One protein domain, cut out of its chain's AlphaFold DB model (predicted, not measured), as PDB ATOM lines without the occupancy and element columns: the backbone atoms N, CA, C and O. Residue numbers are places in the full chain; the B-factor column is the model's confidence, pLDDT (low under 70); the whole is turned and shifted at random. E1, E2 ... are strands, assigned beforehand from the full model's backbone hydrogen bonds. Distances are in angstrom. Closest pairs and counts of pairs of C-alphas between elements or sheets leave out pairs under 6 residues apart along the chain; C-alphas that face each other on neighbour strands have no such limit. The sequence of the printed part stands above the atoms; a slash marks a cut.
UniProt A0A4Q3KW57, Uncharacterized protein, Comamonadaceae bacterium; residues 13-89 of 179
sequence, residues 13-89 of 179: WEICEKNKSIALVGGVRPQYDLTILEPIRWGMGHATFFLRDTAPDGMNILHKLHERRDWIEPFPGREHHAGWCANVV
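AT A GLANCE: This is residues 13 to 89 of the 179 residues of an uncharacterized protein of Comamonadaceae bacterium (UniProt A0A4Q3KW57). Little regular structure is here: a strongly twisted sheet of five strands, zigzagging hairpin by hairpin, is followed by a long stretch, residues 65 to 89, that leaves E5 and folds back on itself, residues 72 to 73 pairing antiparallel with 87 to 88. The printed part has 77 residues, 29 in named strands, with no named helix: all strand, a meander, E1 E2 E3 E4 E5, each the antiparallel neighbour of the one before. It is loose, radius of gyration of the C-alphas 14.8 A, spanning 45 by 32 by 17 A.

HOW THE PARTS SIT: Start at edge strand E1, residues 13 to 16; it forms a hairpin with E2, residues 21 to 26, N 14 and O 23 being 2.8 A apart. Next, E2 and E3, residues 34 to 42, form a hairpin, N 24 to O 37 2.8 A. E3 and E4, residues 46 to 52, form another at 159 degrees, N 40 to O 48 2.8 A. E4 and edge strand E5, residues 62 to 64, form the last, N 51 to O 63 2.9 A.

IN THESE COORDINATES: Find C-alpha 13 at (350.926, 584.231, 379.706), where E1 begins. E2 runs 16.1 A, E3 22.2 A and E4 20.1 A; E5 ends at C-alpha 64, (356.141, 579.382, 397.189).

THE WHOLE: The C-alphas farthest apart, Pro 30 and His 80, are 46.3 A apart. The printed part has no cut; pLDDT is under 70 at residues 28 to 32 and 56 to 58.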
ATOM      1  N   TRP A  13     351.688 585.304 379.079       96.38
ATOM      2  CA  TRP A  13     350.926 584.231 379.706       96.38
ATOM      3  C   TRP A  13     350.963 582.987 378.824       96.38
ATOM      4  O   TRP A  13     350.695 583.070 377.626       96.38
ATOM      5  N   GLU A  14     351.252 581.839 379.422       95.75
ATOM      6  CA  GLU A  14     351.209 580.540 378.761       95.75
ATOM      7  C   GLU A  14     350.210 579.633 379.463       95.75
ATOM      8  O   GLU A  14     350.278 579.456 380.677       95.75
ATOM      9  N   ILE A  15     349.294 579.046 378.693       96.88
ATOM     10  CA  ILE A  15     348.355 578.030 379.164       96.88
ATOM     11  C   ILE A  15     348.802 576.655 378.672       96.88
ATOM     12  O   ILE A  15     349.091 576.460 377.491       96.88
ATOM     13  N   CYS A  16     348.822 575.677 379.572       94.88
ATOM     14  CA  CYS A  16     349.009 574.274 379.237       94.88
ATOM     15  C   CYS A  16     347.733 573.508 379.583       94.88
ATOM     16  O   CYS A  16     347.559 573.054 380.712       94.88
ATOM     17  N   GLU A  17     346.836 573.320 378.614       96.56
ATOM     18  CA  GLU A  17     345.558 572.627 378.844       96.56
ATOM     19  C   GLU A  17     345.744 571.173 379.301       96.56
ATOM     20  O   GLU A  17     344.992 570.683 380.145       96.56
ATOM     21  N   LYS A  18     346.795 570.502 378.807       96.31
ATOM     22  CA  LYS A  18     347.141 569.127 379.192       96.31
ATOM     23  C   LYS A  18     347.409 569.004 380.694       96.31
ATOM     24  O   LYS A  18     346.916 568.072 381.326       96.31
ATOM     25  N   ASN A  19     348.169 569.947 381.249       92.81
ATOM     26  CA  ASN A  19     348.521 569.973 382.671       92.81
ATOM     27  C   ASN A  19     347.574 570.861 383.494       92.81
ATOM     28  O   ASN A  19     347.702 570.918 384.713       92.81
ATOM     29  N   LYS A  20     346.616 571.528 382.836       94.44
ATOM     30  CA  LYS A  20     345.674 572.492 383.420       94.44
ATOM     31  C   LYS A  20     346.382 573.586 384.222       94.44
ATOM     32  O   LYS A  20     345.928 573.957 385.303       94.44
ATOM     33  N   SER A  21     347.495 574.079 383.693       94.19
ATOM     34  CA  SER A  21     348.295 575.130 384.318       94.19
ATOM     35  C   SER A  21     348.322 576.391 383.465       94.19
ATOM     36  O   SER A  21     348.106 576.358 382.250       94.19
ATOM     37  N   ILE A  22     348.578 577.514 384.129       96.38
ATOM     38  CA  ILE A  22     348.872 578.799 383.506       96.38
ATOM     39  C   ILE A  22     350.105 579.377 384.193       96.38
ATOM     40  O   ILE A  22     350.227 579.274 385.410       96.38
ATOM     41  N   ALA A  23     351.009 579.986 383.439       96.12
ATOM     42  CA  ALA A  23     352.184 580.643 383.992       96.12
ATOM     43  C   ALA A  23     352.452 581.968 383.282       96.12
ATOM     44  O   ALA A  23     352.171 582.122 382.093       96.12
ATOM     45  N   LEU A  24     353.012 582.923 384.016       96.00
ATOM     46  CA  LEU A  24     353.672 584.086 383.447       96.00
ATOM     47  C   LEU A  24     355.127 583.709 383.192       96.00
ATOM     48  O   LEU A  24     355.827 583.276 384.108       96.00
ATOM     49  N   VAL A  25     355.572 583.870 381.954       93.88
ATOM     50  CA  VAL A  25     356.891 583.443 381.485       93.88
ATOM     51  C   VAL A  25     357.603 584.625 380.832       93.88
ATOM     52  O   VAL A  25     356.964 585.441 380.167       93.88
ATOM     53  N   GLY A  26     358.918 584.733 381.014       89.81
ATOM     54  CA  GLY A  26     359.752 585.770 380.400       89.81
ATOM     55  C   GLY A  26     361.218 585.358 380.276       89.81
ATOM     56  O   GLY A  26     361.534 584.174 380.295       89.81
ATOM     57  N   GLY A  27     362.121 586.330 380.158       80.88
ATOM     58  CA  GLY A  27     363.554 586.109 379.948       80.88
ATOM     59  C   GLY A  27     364.049 586.540 378.564       80.88
ATOM     60  O   GLY A  27     363.272 586.785 377.642       80.88
ATOM     61  N   VAL A  28     365.374 586.654 378.423       68.69
ATOM     62  CA  VAL A  28     366.036 587.062 377.174       68.69
ATOM     63  C   VAL A  28     366.599 585.825 376.474       68.69
ATOM     64  O   VAL A  28     367.427 585.105 377.033       68.69
ATOM     65  N   ARG A  29     366.176 585.584 375.227       59.09
ATOM     66  CA  ARG A  29     366.806 584.593 374.331       59.09
ATOM     67  C   ARG A  29     368.308 584.905 374.180       59.09
ATOM     68  O   ARG A  29     368.647 586.079 374.055       59.09
ATOM     69  N   PRO A  30     369.207 583.899 374.154       51.78
ATOM     70  CA  PRO A  30     368.984 582.601 373.513       51.78
ATOM     71  C   PRO A  30     368.936 581.379 374.441       51.78
ATOM     72  O   PRO A  30     368.876 580.273 373.920       51.78
ATOM     73  N   GLN A  31     368.993 581.530 375.768       59.88
ATOM     74  CA  GLN A  31     369.147 580.365 376.650       59.88
ATOM     75  C   GLN A  31     367.810 579.676 376.958       59.88
ATOM     76  O   GLN A  31     367.559 578.632 376.368       59.88
ATOM     77  N   TYR A  32     366.930 580.236 377.800       65.69
ATOM     78  CA  TYR A  32     365.648 579.596 378.141       65.69
ATOM     79  C   TYR A  32     364.567 580.609 378.517       65.69
ATOM     80  O   TYR A  32     364.864 581.713 378.975       65.69
ATOM     81  N   ASP A  33     363.315 580.193 378.348       78.31
ATOM     82  CA  ASP A  33     362.162 580.840 378.961       78.31
ATOM     83  C   ASP A  33     362.134 580.549 380.469       78.31
ATOM     84  O   ASP A  33     362.372 579.422 380.910       78.31
ATOM     85  N   LEU A  34     361.862 581.579 381.266       88.31
ATOM     86  CA  LEU A  34     361.891 581.552 382.725       88.31
ATOM     87  C   LEU A  34     360.467 581.736 383.240       88.31
ATOM     88  O   LEU A  34     359.829 582.752 382.958       88.31
ATOM     89  N   THR A  35     359.974 580.768 384.010       92.62
ATOM     90  CA  THR A  35     358.729 580.925 384.770       92.62
ATOM     91  C   THR A  35     358.918 582.046 385.782       92.62
ATOM     92  O   THR A  35     359.792 581.945 386.628       92.62
ATOM     93  N   ILE A  36     358.112 583.102 385.698       94.25
ATOM     94  CA  ILE A  36     358.114 584.247 386.622       94.25
ATOM     95  C   ILE A  36     357.140 583.995 387.765       94.25
ATOM     96  O   ILE A  36     357.465 584.199 388.934       94.25
ATOM     97  N   LEU A  37     355.933 583.563 387.399       96.19
ATOM     98  CA  LEU A  37     354.823 583.336 388.307       96.19
ATOM     99  C   LEU A  37     353.994 582.160 387.806       96.19
ATOM    100  O   LEU A  37     353.580 582.134 386.650       96.19
ATOM    101  N   GLU A  38     353.693 581.224 388.695       96.31
ATOM    102  CA  GLU A  38     352.757 580.130 388.438       96.31
ATOM    103  C   GLU A  38     351.773 580.030 389.612       96.31
ATOM    104  O   GLU A  38     352.206 579.875 390.759       96.31
ATOM    105  N   PRO A  39     350.451 580.139 389.388       95.75
ATOM    106  CA  PRO A  39     349.465 579.887 390.425       95.75
ATOM    107  C   PRO A  39     349.492 578.413 390.823       95.75
ATOM    108  O   PRO A  39     349.406 577.523 389.982       95.75
ATOM    109  N   ILE A  40     349.542 578.157 392.124       94.94
ATOM    110  CA  ILE A  40     349.519 576.809 392.683       94.94
ATOM    111  C   ILE A  40     348.491 576.702 393.798       94.94
ATOM    112  O   ILE A  40     348.135 577.677 394.461       94.94
ATOM    113  N   ARG A  41     348.028 575.479 394.045       91.69
ATOM    114  CA  ARG A  41     347.109 575.190 395.143       91.69
ATOM    115  C   ARG A  41     347.791 575.418 396.497       91.69
ATOM    116  O   ARG A  41     348.893 574.931 396.737       91.69
ATOM    117  N   TRP A  42     347.091 576.088 397.408       90.12
ATOM    118  CA  TRP A  42     347.475 576.243 398.808       90.12
ATOM    119  C   TRP A  42     346.432 575.574 399.707       90.12
ATOM    120  O   TRP A  42     345.344 576.098 399.947       90.12
ATOM    121  N   GLY A  43     346.749 574.364 400.177       88.38
ATOM    122  CA  GLY A  43     345.811 573.566 400.966       88.38
ATOM    123  C   GLY A  43     344.546 573.197 400.183       88.38
ATOM    124  O   GLY A  43     344.563 573.078 398.960       88.38
ATOM    125  N   MET A  44     343.429 572.969 400.874       88.25
ATOM    126  CA  MET A  44     342.241 572.406 400.222       88.25
ATOM    127  C   MET A  44     341.356 573.418 399.481       88.25
ATOM    128  O   MET A  44     340.667 572.986 398.558       88.25
ATOM    129  N   GLY A  45     341.414 574.714 399.807       86.75
ATOM    130  CA  GLY A  45     340.473 575.725 399.293       86.75
ATOM    131  C   GLY A  45     341.077 577.069 398.877       86.75
ATOM    132  O   GLY A  45     340.326 578.000 398.611       86.75
ATOM    133  N   HIS A  46     342.405 577.193 398.818       91.00
ATOM    134  CA  HIS A  46     343.075 578.446 398.461       91.00
ATOM    135  C   HIS A  46     344.174 578.226 397.419       91.00
ATOM    136  O   HIS A  46     344.500 577.094 397.049       91.00
ATOM    137  N   ALA A  47     344.743 579.328 396.939       92.50
ATOM    138  CA  ALA A  47     345.867 579.349 396.020       92.50
ATOM    139  C   ALA A  47     346.968 580.277 396.542       92.50
ATOM    140  O   ALA A  47     346.739 581.163 397.364       92.50
ATOM    141  N   THR A  48     348.174 580.044 396.057       94.44
ATOM    142  CA  THR A  48     349.350 580.893 396.231       94.44
ATOM    143  C   THR A  48     350.104 580.906 394.899       94.44
ATOM    144  O   THR A  48     349.608 580.375 393.905       94.44
ATOM    145  N   PHE A  49     351.291 581.497 394.860       96.56
ATOM    146  CA  PHE A  49     352.129 581.507 393.668       96.56
ATOM    147  C   PHE A  49     353.455 580.812 393.948       96.56
ATOM    148  O   PHE A  49     354.034 580.995 395.021       96.56
ATOM    149  N   PHE A  50     353.946 580.051 392.973       96.19
ATOM    150  CA  PHE A  50     355.380 579.955 392.763       96.19
ATOM    151  C   PHE A  50     355.848 581.257 392.129       96.19
ATOM    152  O   PHE A  50     355.261 581.701 391.145       96.19
ATOM    153  N   LEU A  51     356.887 581.855 392.700       95.44
ATOM    154  CA  LEU A  51     357.563 583.017 392.141       95.44
ATOM    155  C   LEU A  51     359.037 582.702 391.958       95.44
ATOM    156  O   LEU A  51     359.644 582.007 392.779       95.44
ATOM    157  N   ARG A  52     359.595 583.238 390.881       92.69
ATOM    158  CA  ARG A  52     361.016 583.140 390.584       92.69
ATOM    159  C   ARG A  52     361.856 583.948 391.553       92.69
ATOM    160  O   ARG A  52     361.560 585.110 391.781       92.69
ATOM    161  N   ASP A  53     362.945 583.365 392.036       90.56
ATOM    162  CA  ASP A  53     364.001 584.137 392.676       90.56
ATOM    163  C   ASP A  53     364.779 584.945 391.627       90.56
ATOM    164  O   ASP A  53     365.295 584.409 390.643       90.56
ATOM    165  N   THR A  54     364.829 586.259 391.826       84.44
ATOM    166  CA  THR A  54     365.511 587.209 390.939       84.44
ATOM    167  C   THR A  54     366.993 587.390 391.292       84.44
ATOM    168  O   THR A  54     367.685 588.164 390.626       84.44
ATOM    169  N   ALA A  55     367.505 586.675 392.303       76.25
ATOM    170  CA  ALA A  55     368.917 586.683 392.673       76.25
ATOM    171  C   ALA A  55     369.844 586.235 391.510       76.25
ATOM    172  O   ALA A  55     369.475 585.392 390.691       76.25
ATOM    173  N   PRO A  56     371.065 586.800 391.400       60.09
ATOM    174  CA  PRO A  56     371.872 586.775 390.173       60.09
ATOM    175  C   PRO A  56     372.659 585.475 389.911       60.09
ATOM    176  O   PRO A  56     373.614 585.500 389.137       60.09
ATOM    177  N   ASP A  57     372.298 584.340 390.513       62.19
ATOM    178  CA  ASP A  57     373.033 583.077 390.315       62.19
ATOM    179  C   ASP A  57     372.683 582.350 388.999       62.19
ATOM    180  O   ASP A  57     373.307 581.350 388.646       62.19
ATOM    181  N   GLY A  58     371.723 582.883 388.235       60.28
ATOM    182  CA  GLY A  58     371.349 582.382 386.912       60.28
ATOM    183  C   GLY A  58     370.460 581.137 386.936       60.28
ATOM    184  O   GLY A  58     370.100 580.639 385.868       60.28
ATOM    185  N   MET A  59     370.062 580.650 388.114       72.81
ATOM    186  CA  MET A  59     369.173 579.498 388.242       72.81
ATOM    187  C   MET A  59     367.702 579.935 388.217       72.81
ATOM    188  O   MET A  59     367.322 580.971 388.761       72.81
ATOM    189  N   ASN A  60     366.833 579.137 387.588       80.94
ATOM    190  CA  ASN A  60     365.386 579.360 387.649       80.94
ATOM    191  C   ASN A  60     364.798 578.693 388.900       80.94
ATOM    192  O   ASN A  60     364.148 577.649 388.811       80.94
ATOM    193  N   ILE A  61     365.091 579.256 390.073       89.31
ATOM    194  CA  ILE A  61     364.578 578.747 391.349       89.31
ATOM    195  C   ILE A  61     363.201 579.354 391.608       89.31
ATOM    196  O   ILE A  61     363.038 580.570 391.588       89.31
ATOM    197  N   LEU A  62     362.212 578.498 391.864       93.38
ATOM    198  CA  LEU A  62     360.847 578.895 392.195       93.38
ATOM    199  C   LEU A  62     360.579 578.644 393.681       93.38
ATOM    200  O   LEU A  62     360.765 577.530 394.172       93.38
ATOM    201  N   HIS A  63     360.087 579.658 394.386       95.06
ATOM    202  CA  HIS A  63     359.662 579.543 395.781       95.06
ATOM    203  C   HIS A  63     358.166 579.770 395.911       95.06
ATOM    204  O   HIS A  63     357.595 580.619 395.222       95.06
ATOM    205  N   LYS A  64     357.517 579.045 396.826       95.12
ATOM    206  CA  LYS A  64     356.141 579.382 397.189       95.12
ATOM    207  C   LYS A  64     356.162 580.713 397.926       95.12
ATOM    208  O   LYS A  64     356.884 580.861 398.909       95.12
ATOM    209  N   LEU A  65     355.329 581.657 397.500       94.69
ATOM    210  CA  LEU A  65     355.291 583.001 398.076       94.69
ATOM    211  C   LEU A  65     355.135 582.983 399.609       94.69
ATOM    212  O   LEU A  65     355.840 583.695 400.313       94.69
ATOM    213  N   HIS A  66     354.259 582.130 400.145       90.81
ATOM    214  CA  HIS A  66     354.008 582.058 401.591       90.81
ATOM    215  C   HIS A  66     355.175 581.477 402.417       90.81
ATOM    216  O   HIS A  66     355.153 581.583 403.644       90.81
ATOM    217  N   GLU A  67     356.181 580.874 401.776       93.19
ATOM    218  CA  GLU A  67     357.402 580.368 402.423       93.19
ATOM    219  C   GLU A  67     358.519 581.437 402.453       93.19
ATOM    220  O   GLU A  67     359.478 581.299 403.210       93.19
ATOM    221  N   ARG A  68     358.379 582.536 401.693       93.38
ATOM    222  CA  ARG A  68     359.349 583.642 401.590       93.38
ATOM    223  C   ARG A  68     358.879 584.870 402.359       93.38
ATOM    224  O   ARG A  68     358.300 585.805 401.810       93.38
ATOM    225  N   ARG A  69     359.124 584.867 403.672       92.44
ATOM    226  CA  ARG A  69     358.773 585.997 404.554       92.44
ATOM    227  C   ARG A  69     359.511 587.286 404.193       92.44
ATOM    228  O   ARG A  69     358.980 588.355 404.446       92.44
ATOM    229  N   ASP A  70     360.678 587.179 403.569       92.62
ATOM    230  CA  ASP A  70     361.461 588.292 403.026       92.62
ATOM    231  C   ASP A  70     360.819 588.958 401.794       92.62
ATOM    232  O   ASP A  70     361.201 590.064 401.424       92.62
ATOM    233  N   TRP A  71     359.820 588.323 401.172       94.12
ATOM    234  CA  TRP A  71     359.053 588.891 400.057       94.12
ATOM    235  C   TRP A  71     357.738 589.529 400.480       94.12
ATOM    236  O   TRP A  71     356.938 589.916 399.624       94.12
ATOM    237  N   ILE A  72     357.494 589.636 401.782       94.31
ATOM    238  CA  ILE A  72     356.238 590.119 402.330       94.31
ATOM    239  C   ILE A  72     356.531 591.208 403.361       94.31
ATOM    240  O   ILE A  72     357.369 591.032 404.238       94.31
ATOM    241  N   GLU A  73     355.799 592.315 403.293       93.69
ATOM    242  CA  GLU A  73     355.854 593.385 404.292       93.69
ATOM    243  C   GLU A  73     354.435 593.806 404.704       93.69
ATOM    244  O   GLU A  73     353.494 593.656 403.923       93.69
ATOM    245  N   PRO A  74     354.219 594.333 405.916       94.50
ATOM    246  CA  PRO A  74     352.926 594.901 406.271       94.50
ATOM    247  C   PRO A  74     352.587 596.116 405.400       94.50
ATOM    248  O   PRO A  74     353.464 596.882 405.011       94.50
ATOM    249  N   PHE A  75     351.299 596.344 405.146       92.06
ATOM    250  CA  PHE A  75     350.876 597.629 404.590       92.06
ATOM    251  C   PHE A  75     351.084 598.740 405.636       92.06
ATOM    252  O   PHE A  75     350.680 598.536 406.786       92.06
ATOM    253  N   PRO A  76     351.631 599.913 405.257       89.94
ATOM    254  CA  PRO A  76     351.748 601.054 406.163       89.94
ATOM    255  C   PRO A  76     350.405 601.419 406.813       89.94
ATOM    256  O   PRO A  76     349.389 601.554 406.127       89.94
ATOM    257  N   GLY A  77     350.390 601.546 408.141       93.06
ATOM    258  CA  GLY A  77     349.188 601.822 408.939       93.06
ATOM    259  C   GLY A  77     348.269 600.610 409.156       93.06
ATOM    260  O   GLY A  77     347.177 600.747 409.712       93.06
ATOM    261  N   ARG A  78     348.674 599.416 408.706       93.75
ATOM    262  CA  ARG A  78     347.950 598.143 408.867       93.75
ATOM    263  C   ARG A  78     348.850 597.037 409.420       93.75
ATOM    264  O   ARG A  78     348.638 595.859 409.147       93.75
ATOM    265  N   GLU A  79     349.840 597.389 410.225       94.88
ATOM    266  CA  GLU A  79     350.844 596.466 410.759       94.88
ATOM    267  C   GLU A  79     350.207 595.344 411.593       94.88
ATOM    268  O   GLU A  79     350.605 594.184 411.507       94.88
ATOM    269  N   HIS A  80     349.135 595.664 412.319       92.25
ATOM    270  CA  HIS A  80     348.339 594.707 413.094       92.25
ATOM    271  C   HIS A  80     347.603 593.659 412.233       92.25
ATOM    272  O   HIS A  80     347.165 592.642 412.759       92.25
ATOM    273  N   HIS A  81     347.483 593.872 410.918       92.19
ATOM    274  CA  HIS A  81     346.891 592.921 409.972       92.19
ATOM    275  C   HIS A  81     347.917 592.007 409.292       92.19
ATOM    276  O   HIS A  81     347.512 591.123 408.538       92.19
ATOM    277  N   ALA A  82     349.221 592.168 409.550       88.06
ATOM    278  CA  ALA A  82     350.286 591.487 408.803       88.06
ATOM    279  C   ALA A  82     350.160 589.950 408.760       88.06
ATOM    280  O   ALA A  82     350.646 589.311 407.828       88.06
ATOM    281  N   GLY A  83     349.484 589.343 409.743       85.38
ATOM    282  CA  GLY A  83     349.218 587.903 409.777       85.38
ATOM    283  C   GLY A  83     348.192 587.405 408.748       85.38
ATOM    284  O   GLY A  83     348.256 586.238 408.369       85.38
ATOM    285  N   TRP A  84     347.272 588.258 408.279       88.31
ATOM    286  CA  TRP A  84     346.205 587.888 407.332       88.31
ATOM    287  C   TRP A  84     346.135 588.775 406.080       88.31
ATOM    288  O   TRP A  84     345.424 588.443 405.134       88.31
ATOM    289  N   CYS A  85     346.836 589.910 406.055       91.19
ATOM    290  CA  CYS A  85     346.904 590.823 404.920       91.19
ATOM    291  C   CYS A  85     348.252 591.545 404.924       91.19
ATOM    292  O   CYS A  85     348.550 592.328 405.825       91.19
ATOM    293  N   ALA A  86     349.055 591.284 403.899       93.19
ATOM    294  CA  ALA A  86     350.375 591.867 403.754       93.19
ATOM    295  C   ALA A  86     350.670 592.179 402.283       93.19
ATOM    296  O   ALA A  86     350.086 591.582 401.374       93.19
ATOM    297  N   ASN A  87     351.551 593.146 402.073       94.38
ATOM    298  CA  ASN A  87     352.057 593.550 400.776       94.38
ATOM    299  C   ASN A  87     353.122 592.559 400.284       94.38
ATOM    300  O   ASN A  87     353.858 591.992 401.088       94.38
ATOM    301  N   VAL A  88     353.228 592.374 398.967       94.56
ATOM    302  CA  VAL A  88     354.264 591.535 398.348       94.56
ATOM    303  C   VAL A  88     355.316 592.441 397.722       94.56
ATOM    304  O   VAL A  88     355.022 593.203 396.804       94.56
ATOM    305  N   VAL A  89     356.553 592.344 398.203       93.88
ATOM    306  CA  VAL A  89     357.667 593.210 397.781       93.88
ATOM    307  C   VAL A  89     358.565 592.597 396.721       93.88
ATOM    308  O   VAL A  89     359.529 593.233 396.297       93.88
TER     309      VAL A  89